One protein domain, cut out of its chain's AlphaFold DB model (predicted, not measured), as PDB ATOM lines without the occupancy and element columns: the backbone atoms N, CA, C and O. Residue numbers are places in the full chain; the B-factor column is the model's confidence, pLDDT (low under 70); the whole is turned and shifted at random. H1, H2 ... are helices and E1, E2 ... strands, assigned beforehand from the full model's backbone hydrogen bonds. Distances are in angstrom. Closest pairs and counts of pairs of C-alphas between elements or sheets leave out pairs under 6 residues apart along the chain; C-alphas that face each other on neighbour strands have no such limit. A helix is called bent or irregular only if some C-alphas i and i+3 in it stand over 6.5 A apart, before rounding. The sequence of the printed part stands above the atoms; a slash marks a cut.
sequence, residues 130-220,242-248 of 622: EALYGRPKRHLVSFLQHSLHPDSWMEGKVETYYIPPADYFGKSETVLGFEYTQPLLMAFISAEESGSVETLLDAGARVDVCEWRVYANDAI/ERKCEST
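This is residues 130 to 220 and 242 to 248 of the 622 residues of an uncharacterized protein of Chromera velia CCMP2878 (UniProt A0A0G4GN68). A long, twisted hairpin of two strands, E1 and E2, reaches out from a small head of three helices, H1, H2 and H3, which sits where E1 begins and E2 ends. Two short strands, E3 and E4, widen the sheet beside E2, and at the far end of the hairpin residues 165 to 170 stick out free. The printed part has 98 residues with four named helices and four named strands, in the order H1 E1 E2 H2 H3 E3 H4 E4; the sheet runs E1, E2, E3, E4, all antiparallel. The class is mixed, helices and strands; the whole is loose, with a radius of gyration of the C-alphas of 17.0 A and spans of 54 by 27 by 19 A.

Begin with H1, residues 137 to 146, which is not on the sheet. Next come E1, residues 153 to 162, and E2, residues 174 to 183, an antiparallel hairpin; look for N 154 and O 182 at 2.8 A and N 160 and O 176 at 3.0 A. H2, residues 184 to 190, only grazes the sheet with residues 184 to 187; its closest C-alphas to E1 are those of Leu 184 and Trp 153, 5.4 A apart. H3, residues 194 to 202, touches H2, closest at the C-alphas of Val 197 and Phe 188, 5.9 A; this helical hairpin runs opposite ways at a shallow tilt of 22 degrees. H3 also touches H1, closest at the C-alphas of Ser 196 and Lys 137, 5.4 A, the same way at a shallow tilt of 28 degrees, while H1 and H2 are apart. E3, residues 212 to 215, is antiparallel to E2, with N 181 and O 212 at 2.8 A. H4, residues 217 to 220, only grazes the sheet, and the closest C-alphas of H4 and E2 are those of Ala 219 and Leu 176, 6.4 A. E4, residues 243 to 245, is an edge strand antiparallel to E3, with N 213 and O 244 at 2.9 A. In H2 and H3 every O i to N i+4 pair is within hydrogen-bond range, in H1 5 of 6; H4 is too short for such a pair.

Find C-alpha 137 at (72.401, 4.469, 40.826), where H1 starts its 15.0 A. E1 runs 27.0 A from C-alpha 153 at (62.450, 1.990, 25.036), and E2 runs 28.3 A. H3 measures 12.5 A and E3 10.0 A. H4 is neither bent nor irregular, but only just: C-alphas 217 and 220 are 6.0 A apart. E4 ends at C-alpha 245, (53.935, -9.480, 23.506).

The two C-alphas farthest apart are those of Gln 145 and Phe 169, 55.6 A. Residues 221 to 241 are not printed, and C-alphas 220 and 242 are 11.1 A apart across the cut. The link from E1 to E2 is long, with 11 residues. The mean pLDDT of the printed part is 84.8; look for values under 70 at residues 161 to 175 and 217 to 220.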
ATOM      1  N   GLU A 130      74.697  -3.592  27.575       86.94
ATOM      2  CA  GLU A 130      75.932  -3.875  28.306       86.94
ATOM      3  C   GLU A 130      76.267  -2.756  29.298       86.94
ATOM      4  O   GLU A 130      76.853  -3.007  30.347       86.94
ATOM      5  N   ALA A 131      75.856  -1.519  29.003       86.94
ATOM      6  CA  ALA A 131      76.031  -0.391  29.902       86.94
ATOM      7  C   ALA A 131      75.066  -0.405  31.093       86.94
ATOM      8  O   ALA A 131      75.265   0.405  31.993       86.94
ATOM      9  N   LEU A 132      74.047  -1.268  31.131       86.69
ATOM     10  CA  LEU A 132      73.154  -1.373  32.291       86.69
ATOM     11  C   LEU A 132      73.809  -2.112  33.457       86.69
ATOM     12  O   LEU A 132      73.538  -1.786  34.610       86.69
ATOM     13  N   TYR A 133      74.691  -3.067  33.163       86.00
ATOM     14  CA  TYR A 133      75.335  -3.895  34.176       86.00
ATOM     15  C   TYR A 133      76.391  -3.101  34.958       86.00
ATOM     16  O   TYR A 133      77.299  -2.503  34.374       86.00
ATOM     17  N   GLY A 134      76.283  -3.095  36.291       80.50
ATOM     18  CA  GLY A 134      77.299  -2.530  37.181       80.50
ATOM     19  C   GLY A 134      77.381  -1.002  37.182       80.50
ATOM     20  O   GLY A 134      78.382  -0.435  37.640       80.50
ATOM     21  N   ARG A 135      76.361  -0.294  36.671       77.62
ATOM     22  CA  ARG A 135      76.324   1.170  36.764       77.62
ATOM     23  C   ARG A 135      75.730   1.621  38.095       77.62
ATOM     24  O   ARG A 135      74.590   1.298  38.404       77.62
ATOM     25  N   PRO A 136      76.439   2.474  38.856       78.81
ATOM     26  CA  PRO A 136      75.917   2.958  40.122       78.81
ATOM     27  C   PRO A 136      74.699   3.869  39.903       78.81
ATOM     28  O   PRO A 136      74.746   4.776  39.064       78.81
ATOM     29  N   LYS A 137      73.663   3.691  40.740       89.69
ATOM     30  CA  LYS A 137      72.401   4.469  40.826       89.69
ATOM     31  C   LYS A 137      72.564   5.971  40.538       89.69
ATOM     32  O   LYS A 137      71.760   6.575  39.834       89.69
ATOM     33  N   ARG A 138      73.658   6.579  41.016       90.94
ATOM     34  CA  ARG A 138      73.990   8.005  40.823       90.94
ATOM     35  C   ARG A 138      74.064   8.453  39.355       90.94
ATOM     36  O   ARG A 138      73.711   9.589  39.058       90.94
ATOM     37  N   HIS A 139      74.528   7.599  38.441       90.81
ATOM     38  CA  HIS A 139      74.630   7.971  37.027       90.81
ATOM     39  C   HIS A 139      73.252   7.977  36.370       90.81
ATOM     40  O   HIS A 139      72.963   8.885  35.599       90.81
ATOM     41  N   LEU A 140      72.385   7.020  36.715       92.50
ATOM     42  CA  LEU A 140      71.023   6.964  36.193       92.50
ATOM     43  C   LEU A 140      70.218   8.214  36.567       92.50
ATOM     44  O   LEU A 140      69.569   8.784  35.700       92.50
ATOM     45  N   VAL A 141      70.336   8.700  37.809       94.25
ATOM     46  CA  VAL A 141      69.719   9.974  38.231       94.25
ATOM     47  C   VAL A 141      70.176  11.131  37.338       94.25
ATOM     48  O   VAL A 141      69.353  11.913  36.870       94.25
ATOM     49  N   SER A 142      71.479  11.213  37.054       93.56
ATOM     50  CA  SER A 142      72.029  12.233  36.157       93.56
ATOM     51  C   SER A 142      71.476  12.107  34.736       93.56
ATOM     52  O   SER A 142      71.183  13.125  34.118       93.56
ATOM     53  N   PHE A 143      71.317  10.892  34.209       92.56
ATOM     54  CA  PHE A 143      70.724  10.686  32.886       92.56
ATOM     55  C   PHE A 143      69.244  11.077  32.860       92.56
ATOM     56  O   PHE A 143      68.841  11.820  31.970       92.56
ATOM     57  N   LEU A 144      68.458  10.670  33.860       93.38
ATOM     58  CA  LEU A 144      67.029  10.997  33.953       93.38
ATOM     59  C   LEU A 144      66.764  12.504  34.066       93.38
ATOM     60  O   LEU A 144      65.743  12.992  33.598       93.38
ATOM     61  N   GLN A 145      67.694  13.256  34.658       94.19
ATOM     62  CA  GLN A 145      67.589  14.712  34.765       94.19
ATOM     63  C   GLN A 145      67.856  15.457  33.450       94.19
ATOM     64  O   GLN A 145      67.418  16.598  33.323       94.19
ATOM     65  N   HIS A 146      68.591  14.864  32.504       92.25
ATOM     66  CA  HIS A 146      69.135  15.615  31.365       92.25
ATOM     67  C   HIS A 146      68.797  15.033  29.992       92.25
ATOM     68  O   HIS A 146      68.569  15.806  29.065       92.25
ATOM     69  N   SER A 147      68.810  13.709  29.825       91.75
ATOM     70  CA  SER A 147      68.774  13.092  28.490       91.75
ATOM     71  C   SER A 147      67.922  11.832  28.376       91.75
ATOM     72  O   SER A 147      67.590  11.432  27.264       91.75
ATOM     73  N   LEU A 148      67.547  11.201  29.489       93.38
ATOM     74  CA  LEU A 148      66.842   9.924  29.481       93.38
ATOM     75  C   LEU A 148      65.412  10.089  29.986       93.38
ATOM     76  O   LEU A 148      65.192  10.521  31.111       93.38
ATOM     77  N   HIS A 149      64.436   9.702  29.170       95.19
ATOM     78  CA  HIS A 149      63.049   9.628  29.613       95.19
ATOM     79  C   HIS A 149      62.822   8.320  30.402       95.19
ATOM     80  O   HIS A 149      63.319   7.269  29.987       95.19
ATOM     81  N   PRO A 150      62.070   8.330  31.517       96.00
ATOM     82  CA  PRO A 150      61.792   7.118  32.299       96.00
ATOM     83  C   PRO A 150      61.029   6.046  31.497       96.00
ATOM     84  O   PRO A 150      61.277   4.855  31.675       96.00
ATOM     85  N   ASP A 151      60.179   6.471  30.555       95.88
ATOM     86  CA  ASP A 151      59.455   5.589  29.618       95.88
ATOM     87  C   ASP A 151      60.224   5.290  28.322       95.88
ATOM     88  O   ASP A 151      59.622   4.905  27.317       95.88
ATOM     89  N   SER A 152      61.540   5.519  28.293       95.50
ATOM     90  CA  SER A 152      62.335   5.186  27.114       95.50
ATOM     91  C   SER A 152      62.287   3.689  26.807       95.50
ATOM     92  O   SER A 152      62.219   2.842  27.698       95.50
ATOM     93  N   TRP A 153      62.373   3.362  25.524       95.62
ATOM     94  CA  TRP A 153      62.450   1.990  25.036       95.62
ATOM     95  C   TRP A 153      63.864   1.632  24.600       95.62
ATOM     96  O   TRP A 153      64.639   2.490  24.177       95.62
ATOM     97  N   MET A 154      64.188   0.346  24.687       94.38
ATOM     98  CA  MET A 154      65.440  -0.216  24.202       94.38
ATOM     99  C   MET A 154      65.169  -1.290  23.156       94.38
ATOM    100  O   MET A 154      64.255  -2.101  23.309       94.38
ATOM    101  N   GLU A 155      66.003  -1.313  22.123       92.94
ATOM    102  CA  GLU A 155      66.039  -2.366  21.113       92.94
ATOM    103  C   GLU A 155      67.256  -3.255  21.362       92.94
ATOM    104  O   GLU A 155      68.319  -2.781  21.768       92.94
ATOM    105  N   GLY A 156      67.118  -4.550  21.107       90.94
ATOM    106  CA  GLY A 156      68.249  -5.460  21.142       90.94
ATOM    107  C   GLY A 156      68.008  -6.707  20.315       90.94
ATOM    108  O   GLY A 156      66.907  -6.963  19.825       90.94
ATOM    109  N   LYS A 157      69.070  -7.490  20.160       91.56
ATOM    110  CA  LYS A 157      69.037  -8.792  19.498       91.56
ATOM    111  C   LYS A 157      69.584  -9.824  20.465       91.56
ATOM    112  O   LYS A 157      70.584  -9.564  21.130       91.56
ATOM    113  N   VAL A 158      68.897 -10.952  20.595       86.88
ATOM    114  CA  VAL A 158      69.432 -12.115  21.301       86.88
ATOM    115  C   VAL A 158      69.716 -13.174  20.259       86.88
ATOM    116  O   VAL A 158      68.811 -13.617  19.555       86.88
ATOM    117  N   GLU A 159      70.973 -13.583  20.176       83.31
ATOM    118  CA  GLU A 159      71.378 -14.768  19.434       83.31
ATOM    119  C   GLU A 159      71.371 -15.932  20.426       83.31
ATOM    120  O   GLU A 159      72.249 -16.040  21.282       83.31
ATOM    121  N   THR A 160      70.324 -16.763  20.385       74.19
ATOM    122  CA  THR A 160      70.283 -17.983  21.198       74.19
ATOM    123  C   THR A 160      70.769 -19.169  20.381       74.19
ATOM    124  O   THR A 160      70.245 -19.473  19.308       74.19
ATOM    125  N   TYR A 161      71.774 -19.864  20.906       68.56
ATOM    126  CA  TYR A 161      72.198 -21.155  20.383       68.56
ATOM    127  C   TYR A 161      71.232 -22.211  20.917       68.56
ATOM    128  O   TYR A 161      71.323 -22.625  22.074       68.56
ATOM    129  N   TYR A 162      70.257 -22.607  20.100       61.81
ATOM    130  CA  TYR A 162      69.389 -23.722  20.445       61.81
ATOM    131  C   TYR A 162      70.136 -25.021  20.163       61.81
ATOM    132  O   TYR A 162      70.417 -25.352  19.011       61.81
ATOM    133  N   ILE A 163      70.464 -25.755  21.224       53.50
ATOM    134  CA  ILE A 163      70.916 -27.139  21.110       53.50
ATOM    135  C   ILE A 163      69.642 -27.989  21.120       53.50
ATOM    136  O   ILE A 163      69.002 -28.082  22.174       53.50
ATOM    137  N   PRO A 164      69.212 -28.566  19.982       53.94
ATOM    138  CA  PRO A 164      68.056 -29.448  19.979       53.94
ATOM    139  C   PRO A 164      68.265 -30.620  20.950       53.94
ATOM    140  O   PRO A 164      69.409 -31.017  21.199       53.94
ATOM    141  N   PRO A 165      67.176 -31.184  21.511       52.88
ATOM    142  CA  PRO A 165      67.246 -32.383  22.334       52.88
ATOM    143  C   PRO A 165      68.079 -33.453  21.624       52.88
ATOM    144  O   PRO A 165      67.900 -33.681  20.426       52.88
ATOM    145  N   ALA A 166      68.987 -34.094  22.365       49.53
ATOM    146  CA  ALA A 166      70.005 -35.016  21.844       49.53
ATOM    147  C   ALA A 166      69.448 -36.193  21.017       49.53
ATOM    148  O   ALA A 166      70.199 -36.875  20.322       49.53
ATOM    149  N   ASP A 167      68.137 -36.407  21.078       49.28
ATOM    150  CA  ASP A 167      67.418 -37.488  20.420       49.28
ATOM    151  C   ASP A 167      67.189 -37.210  18.919       49.28
ATOM    152  O   ASP A 167      66.943 -38.138  18.147       49.28
ATOM    153  N   TYR A 168      67.349 -35.958  18.465       50.16
ATOM    154  CA  TYR A 168      67.403 -35.613  17.041       50.16
ATOM    155  C   TYR A 168      68.834 -35.791  16.516       50.16
ATOM    156  O   TYR A 168      69.650 -34.869  16.491       50.16
ATOM    157  N   PHE A 169      69.151 -37.015  16.094       42.53
ATOM    158  CA  PHE A 169      70.416 -37.379  15.452       42.53
ATOM    159  C   PHE A 169      70.595 -36.653  14.100       42.53
ATOM    160  O   PHE A 169      70.351 -37.212  13.035       42.53
ATOM    161  N   GLY A 170      71.045 -35.396  14.135       50.16
ATOM    162  CA  GLY A 170      71.342 -34.585  12.952       50.16
ATOM    163  C   GLY A 170      71.887 -33.211  13.340       50.16
ATOM    164  O   GLY A 170      71.134 -32.285  13.604       50.16
ATOM    165  N   LYS A 171      73.215 -33.091  13.407       47.31
ATOM    166  CA  LYS A 171      73.982 -31.932  13.894       47.31
ATOM    167  C   LYS A 171      73.823 -30.675  13.021       47.31
ATOM    168  O   LYS A 171      74.695 -30.387  12.205       47.31
ATOM    169  N   SER A 172      72.771 -29.893  13.221       56.56
ATOM    170  CA  SER A 172      72.751 -28.498  12.776       56.56
ATOM    171  C   SER A 172      72.419 -27.603  13.962       56.56
ATOM    172  O   SER A 172      71.285 -27.572  14.436       56.56
ATOM    173  N   GLU A 173      73.437 -26.908  14.475       62.44
ATOM    174  CA  GLU A 173      73.246 -25.778  15.382       62.44
ATOM    175  C   GLU A 173      72.434 -24.725  14.630       62.44
ATOM    176  O   GLU A 173      72.935 -24.071  13.716       62.44
ATOM    177  N   THR A 174      71.156 -24.598  14.973       65.19
ATOM    178  CA  THR A 174      70.326 -23.527  14.430       65.19
ATOM    179  C   THR A 174      70.384 -22.377  15.424       65.19
ATOM    180  O   THR A 174      69.891 -22.490  16.548       65.19
ATOM    181  N   VAL A 175      71.025 -21.276  15.029       68.31
ATOM    182  CA  VAL A 175      71.008 -20.040  15.816       68.31
ATOM    183  C   VAL A 175      69.620 -19.427  15.670       68.31
ATOM    184  O   VAL A 175      69.253 -18.924  14.609       68.31
ATOM    185  N   LEU A 176      68.832 -19.491  16.739       76.44
ATOM    186  CA  LEU A 176      67.558 -18.793  16.843       76.44
ATOM    187  C   LEU A 176      67.862 -17.375  17.328       76.44
ATOM    188  O   LEU A 176      68.025 -17.118  18.524       76.44
ATOM    189  N   GLY A 177      67.998 -16.463  16.369       81.88
ATOM    190  CA  GLY A 177      68.038 -15.031  16.630       81.88
ATOM    191  C   GLY A 177      66.625 -14.474  16.782       81.88
ATOM    192  O   GLY A 177      65.758 -14.751  15.951       81.88
ATOM    193  N   PHE A 178      66.387 -13.666  17.813       87.69
ATOM    194  CA  PHE A 178      65.191 -12.829  17.890       87.69
ATOM    195  C   PHE A 178      65.558 -11.385  18.216       87.69
ATOM    196  O   PHE A 178      66.474 -11.101  18.993       87.69
ATOM    197  N   GLU A 179      64.825 -10.461  17.604       91.81
ATOM    198  CA  GLU A 179      64.886  -9.049  17.962       91.81
ATOM    199  C   GLU A 179      63.867  -8.796  19.068       91.81
ATOM    200  O   GLU A 179      62.790  -9.394  19.086       91.81
ATOM    201  N   TYR A 180      64.189  -7.916  20.005       93.00
ATOM    202  CA  TYR A 180      63.253  -7.516  21.042       93.00
ATOM    203  C   TYR A 180      63.265  -6.006  21.225       93.00
ATOM    204  O   TYR A 180      64.263  -5.316  21.003       93.00
ATOM    205  N   THR A 181      62.124  -5.509  21.670       93.94
ATOM    206  CA  THR A 181      61.930  -4.138  22.093       93.94
ATOM    207  C   THR A 181      61.320  -4.168  23.482       93.94
ATOM    208  O   THR A 181      60.235  -4.717  23.666       93.94
ATOM    209  N   GLN A 182      62.005  -3.590  24.466       95.62
ATOM    210  CA  GLN A 182      61.544  -3.595  25.852       95.62
ATOM    211  C   GLN A 182      61.613  -2.203  26.493       95.62
ATOM    212  O   GLN A 182      62.489  -1.411  26.138       95.62
ATOM    213  N   PRO A 183      60.721  -1.899  27.448       96.50
ATOM    214  CA  PRO A 183      60.814  -0.698  28.268       96.50
ATOM    215  C   PRO A 183      62.123  -0.665  29.062       96.50
ATOM    216  O   PRO A 183      62.586  -1.699  29.552       96.50
ATOM    217  N   LEU A 184      62.678   0.529  29.269       96.06
ATOM    218  CA  LEU A 184      63.886   0.740  30.071       96.06
ATOM    219  C   LEU A 184      63.752   0.145  31.482       96.06
ATOM    220  O   LEU A 184      64.683  -0.485  31.979       96.06
ATOM    221  N   LEU A 185      62.571   0.265  32.099       97.19
ATOM    222  CA  LEU A 185      62.266  -0.349  33.394       97.19
ATOM    223  C   LEU A 185      62.509  -1.868  33.390       97.19
ATOM    224  O   LEU A 185      63.174  -2.390  34.281       97.19
ATOM    225  N   MET A 186      62.028  -2.580  32.365       96.50
ATOM    226  CA  MET A 186      62.231  -4.031  32.234       96.50
ATOM    227  C   MET A 186      63.697  -4.392  32.012       96.50
ATOM    228  O   MET A 186      64.160  -5.427  32.493       96.50
ATOM    229  N   ALA A 187      64.435  -3.529  31.318       95.38
ATOM    230  CA  ALA A 187      65.854  -3.728  31.101       95.38
ATOM    231  C   ALA A 187      66.657  -3.665  32.405       95.38
ATOM    232  O   ALA A 187      67.502  -4.527  32.630       95.38
ATOM    233  N   PHE A 188      66.355  -2.709  33.290       95.69
ATOM    234  CA  PHE A 188      66.981  -2.634  34.614       95.69
ATOM    235  C   PHE A 188      66.540  -3.762  35.552       95.69
ATOM    236  O   PHE A 188      67.366  -4.249  36.320       95.69
ATOM    237  N   ILE A 189      65.290  -4.234  35.451       96.06
ATOM    238  CA  ILE A 189      64.859  -5.449  36.165       96.06
ATOM    239  C   ILE A 189      65.698  -6.651  35.705       96.06
ATOM    240  O   ILE A 189      66.216  -7.398  36.529       96.06
ATOM    241  N   SER A 190      65.898  -6.795  34.391       93.69
ATOM    242  CA  SER A 190      66.708  -7.871  33.799       93.69
ATOM    243  C   SER A 190      68.211  -7.740  34.076       93.69
ATOM    244  O   SER A 190      68.940  -8.717  33.938       93.69
ATOM    245  N   ALA A 191      68.682  -6.538  34.419       93.38
ATOM    246  CA  ALA A 191      70.058  -6.275  34.831       93.38
ATOM    247  C   ALA A 191      70.273  -6.459  36.343       93.38
ATOM    248  O   ALA A 191      71.389  -6.274  36.810       93.38
ATOM    249  N   GLU A 192      69.226  -6.825  37.093       93.31
ATOM    250  CA  GLU A 192      69.279  -7.110  38.534       93.31
ATOM    251  C   GLU A 192      69.628  -5.889  39.409       93.31
ATOM    252  O   GLU A 192      69.951  -6.013  40.587       93.31
ATOM    253  N   GLU A 193      69.472  -4.679  38.871       93.81
ATOM    254  CA  GLU A 193      69.828  -3.421  39.535       93.81
ATOM    255  C   GLU A 193      68.618  -2.817  40.271       93.81
ATOM    256  O   GLU A 193      68.028  -1.823  39.833       93.81
ATOM    257  N   SER A 194      68.235  -3.404  41.411       95.19
ATOM    258  CA  SER A 194      67.055  -2.994  42.206       95.19
ATOM    259  C   SER A 194      67.009  -1.484  42.503       95.19
ATOM    260  O   SER A 194      65.989  -0.830  42.285       95.19
ATOM    261  N   GLY A 195      68.134  -0.878  42.894       95.56
ATOM    262  CA  GLY A 195      68.205   0.564  43.169       95.56
ATOM    263  C   GLY A 195      67.961   1.457  41.942       95.56
ATOM    264  O   GLY A 195      67.483   2.589  42.080       95.56
ATOM    265  N   SER A 196      68.265   0.969  40.739       95.25
ATOM    266  CA  SER A 196      67.978   1.663  39.478       95.25
ATOM    267  C   SER A 196      66.503   1.534  39.092       95.25
ATOM    268  O   SER A 196      65.905   2.510  38.639       95.25
ATOM    269  N   VAL A 197      65.893   0.371  39.355       96.62
ATOM    270  CA  VAL A 197      64.446   0.148  39.199       96.62
ATOM    271  C   VAL A 197      63.651   1.117  40.077       96.62
ATOM    272  O   VAL A 197      62.756   1.789  39.572       96.62
ATOM    273  N   GLU A 198      64.022   1.273  41.354       97.19
ATOM    274  CA  GLU A 198      63.407   2.273  42.245       97.19
ATOM    275  C   GLU A 198      63.480   3.686  41.661       97.19
ATOM    276  O   GLU A 198      62.481   4.398  41.632       97.19
ATOM    277  N   THR A 199      64.658   4.068  41.159       97.00
ATOM    278  CA  THR A 199      64.901   5.410  40.606       97.00
ATOM    279  C   THR A 199      64.011   5.685  39.395       97.00
ATOM    280  O   THR A 199      63.506   6.793  39.237       97.00
ATOM    281  N   LEU A 200      63.804   4.684  38.537       97.12
ATOM    282  CA  LEU A 200      62.908   4.809  37.389       97.12
ATOM    283  C   LEU A 200      61.451   4.943  37.818       97.12
ATOM    284  O   LEU A 200      60.746   5.801  37.293       97.12
ATOM    285  N   LEU A 201      61.011   4.151  38.794       97.69
ATOM    286  CA  LEU A 201      59.661   4.273  39.347       97.69
ATOM    287  C   LEU A 201      59.448   5.638  40.024       97.69
ATOM    288  O   LEU A 201      58.378   6.222  39.881       97.69
ATOM    289  N   ASP A 202      60.457   6.177  40.717       97.38
ATOM    290  CA  ASP A 202      60.433   7.535  41.290       97.38
ATOM    291  C   ASP A 202      60.336   8.616  40.207       97.38
ATOM    292  O   ASP A 202      59.668   9.631  40.396       97.38
ATOM    293  N   ALA A 203      60.972   8.384  39.058       97.12
ATOM    294  CA  ALA A 203      60.888   9.258  37.894       97.12
ATOM    295  C   ALA A 203      59.569   9.108  37.110       97.12
ATOM    296  O   ALA A 203      59.371   9.822  36.132       97.12
ATOM    297  N   GLY A 204      58.662   8.220  37.531       97.06
ATOM    298  CA  GLY A 204      57.363   8.016  36.889       97.06
ATOM    299  C   GLY A 204      57.381   7.022  35.730       97.06
ATOM    300  O   GLY A 204      56.516   7.105  34.862       97.06
ATOM    301  N   ALA A 205      58.345   6.094  35.700       97.38
ATOM    302  CA  ALA A 205      58.373   5.033  34.699       97.38
ATOM    303  C   ALA A 205      57.088   4.198  34.735       97.38
ATOM    304  O   ALA A 205      56.628   3.756  35.792       97.38
ATOM    305  N   ARG A 206      56.531   3.951  33.553       96.12
ATOM    306  CA  ARG A 206      55.294   3.198  33.378       96.12
ATOM    307  C   ARG A 206      55.467   1.707  33.631       96.12
ATOM    308  O   ARG A 206      56.471   1.096  33.270       96.12
ATOM    309  N   VAL A 207      54.412   1.113  34.184       97.00
ATOM    310  CA  VAL A 207      54.308  -0.333  34.435       97.00
ATOM    311  C   VAL A 207      53.306  -1.034  33.514       97.00
ATOM    312  O   VAL A 207      53.355  -2.252  33.369       97.00
ATOM    313  N   ASP A 208      52.450  -0.273  32.829       95.12
ATOM    314  CA  ASP A 208      51.417  -0.763  31.911       95.12
ATOM    315  C   ASP A 208      51.941  -0.918  30.474       95.12
ATOM    316  O   ASP A 208      51.320  -0.480  29.503       95.12
ATOM    317  N   VAL A 209      53.121  -1.523  30.349       95.25
ATOM    318  CA  VAL A 209      53.878  -1.745  29.108       95.25
ATOM    319  C   VAL A 209      54.325  -3.210  29.025       95.25
ATOM    320  O   VAL A 209      54.378  -3.897  30.044       95.25
ATOM    321  N   CYS A 210      54.635  -3.714  27.826       94.94
ATOM    322  CA  CYS A 210      55.191  -5.060  27.654       94.94
ATOM    323  C   CYS A 210      56.378  -5.090  26.689       94.94
ATOM    324  O   CYS A 210      56.520  -4.231  25.821       94.94
ATOM    325  N   GLU A 211      57.235  -6.092  26.854       94.88
ATOM    326  CA  GLU A 211      58.260  -6.450  25.877       94.88
ATOM    327  C   GLU A 211      57.616  -7.056  24.628       94.88
ATOM    328  O   GLU A 211      56.760  -7.940  24.716       94.88
ATOM    329  N   TRP A 212      58.103  -6.614  23.473       93.88
ATOM    330  CA  TRP A 212      57.750  -7.138  22.164       93.88
ATOM    331  C   TRP A 212      58.925  -7.918  21.586       93.88
ATOM    332  O   TRP A 212      60.026  -7.376  21.490       93.88
ATOM    333  N   ARG A 213      58.696  -9.160  21.155       91.62
ATOM    334  CA  ARG A 213      59.693  -9.982  20.455       91.62
ATOM    335  C   ARG A 213      59.315 -10.204  19.007       91.62
ATOM    336  O   ARG A 213      58.138 -10.322  18.686       91.62
ATOM    337  N   VAL A 214      60.320 -10.260  18.146       90.06
ATOM    338  CA  VAL A 214      60.207 -10.547  16.720       90.06
ATOM    339  C   VAL A 214      60.976 -11.825  16.451       90.06
ATOM    340  O   VAL A 214      62.204 -11.861  16.566       90.06
ATOM    341  N   TYR A 215      60.246 -12.877  16.104       84.88
ATOM    342  CA  TYR A 215      60.836 -14.164  15.777       84.88
ATOM    343  C   TYR A 215      61.225 -14.195  14.299       84.88
ATOM    344  O   TYR A 215      60.413 -13.871  13.432       84.88
ATOM    345  N   ALA A 216      62.465 -14.586  13.999       80.75
ATOM    346  CA  ALA A 216      62.864 -14.864  12.625       80.75
ATOM    347  C   ALA A 216      62.121 -16.123  12.136       80.75
ATOM    348  O   ALA A 216      62.300 -17.214  12.684       80.75
ATOM    349  N   ASN A 217      61.262 -15.964  11.124       65.38
ATOM    350  CA  ASN A 217      60.339 -17.007  10.655       65.38
ATOM    351  C   ASN A 217      61.030 -18.275  10.114       65.38
ATOM    352  O   ASN A 217      60.413 -19.343  10.099       65.38
ATOM    353  N   ASP A 218      62.303 -18.193   9.726       58.00
ATOM    354  CA  ASP A 218      63.015 -19.292   9.060       58.00
ATOM    355  C   ASP A 218      63.311 -20.490   9.977       58.00
ATOM    356  O   ASP A 218      63.356 -21.638   9.527       58.00
ATOM    357  N   ALA A 219      63.457 -20.264  11.284       54.31
ATOM    358  CA  ALA A 219      63.863 -21.319  12.211       54.31
ATOM    359  C   ALA A 219      62.690 -22.189  12.710       54.31
ATOM    360  O   ALA A 219      62.870 -23.380  12.971       54.31
ATOM    361  N   ILE A 220      61.471 -21.640  12.804       56.31
ATOM    362  CA  ILE A 220      60.307 -22.378  13.331       56.31
ATOM    363  C   ILE A 220      59.780 -23.389  12.302       56.31
ATOM    364  O   ILE A 220      59.458 -24.523  12.664       56.31
ATOM    365  N   GLU A 242      56.265 -12.740  12.919       82.38
ATOM    366  CA  GLU A 242      55.240 -12.577  13.944       82.38
ATOM    367  C   GLU A 242      55.838 -11.874  15.168       82.38
ATOM    368  O   GLU A 242      56.869 -12.288  15.714       82.38
ATOM    369  N   ARG A 243      55.187 -10.787  15.594       84.25
ATOM    370  CA  ARG A 243      55.542 -10.083  16.824       84.25
ATOM    371  C   ARG A 243      54.680 -10.559  17.972       84.25
ATOM    372  O   ARG A 243      53.460 -10.534  17.845       84.25
ATOM    373  N   LYS A 244      55.318 -10.902  19.088       88.38
ATOM    374  CA  LYS A 244      54.635 -11.390  20.287       88.38
ATOM    375  C   LYS A 244      54.880 -10.478  21.475       88.38
ATOM    376  O   LYS A 244      56.015 -10.047  21.693       88.38
ATOM    377  N   CYS A 245      53.822 -10.171  22.219       89.19
ATOM    378  CA  CYS A 245      53.935  -9.480  23.506       89.19
ATOM    379  C   CYS A 245      54.147 -10.539  24.590       89.19
ATOM    380  O   CYS A 245      53.284 -11.384  24.809       89.19
ATOM    381  N   GLU A 246      55.289 -10.516  25.270       87.56
ATOM    382  CA  GLU A 246      55.661 -11.638  26.142       87.56
ATOM    383  C   GLU A 246      55.578 -11.313  27.618       87.56
ATOM    384  O   GLU A 246      54.897 -12.006  28.369       87.56
ATOM    385  N   SER A 247      56.275 -10.268  28.055       92.56
ATOM    386  CA  SER A 247      56.507 -10.035  29.476       92.56
ATOM    387  C   SER A 247      56.179  -8.604  29.870       92.56
ATOM    388  O   SER A 247      56.379  -7.673  29.092       92.56
ATOM    389  N   THR A 248      55.675  -8.435  31.087       95.62
ATOM    390  CA  THR A 248      55.395  -7.138  31.712       95.62
ATOM    391  C   THR A 248      56.456  -6.831  32.772       95.62
ATOM    392  O   THR A 248      57.106  -7.758  33.267       95.62
TER     393      THR A 248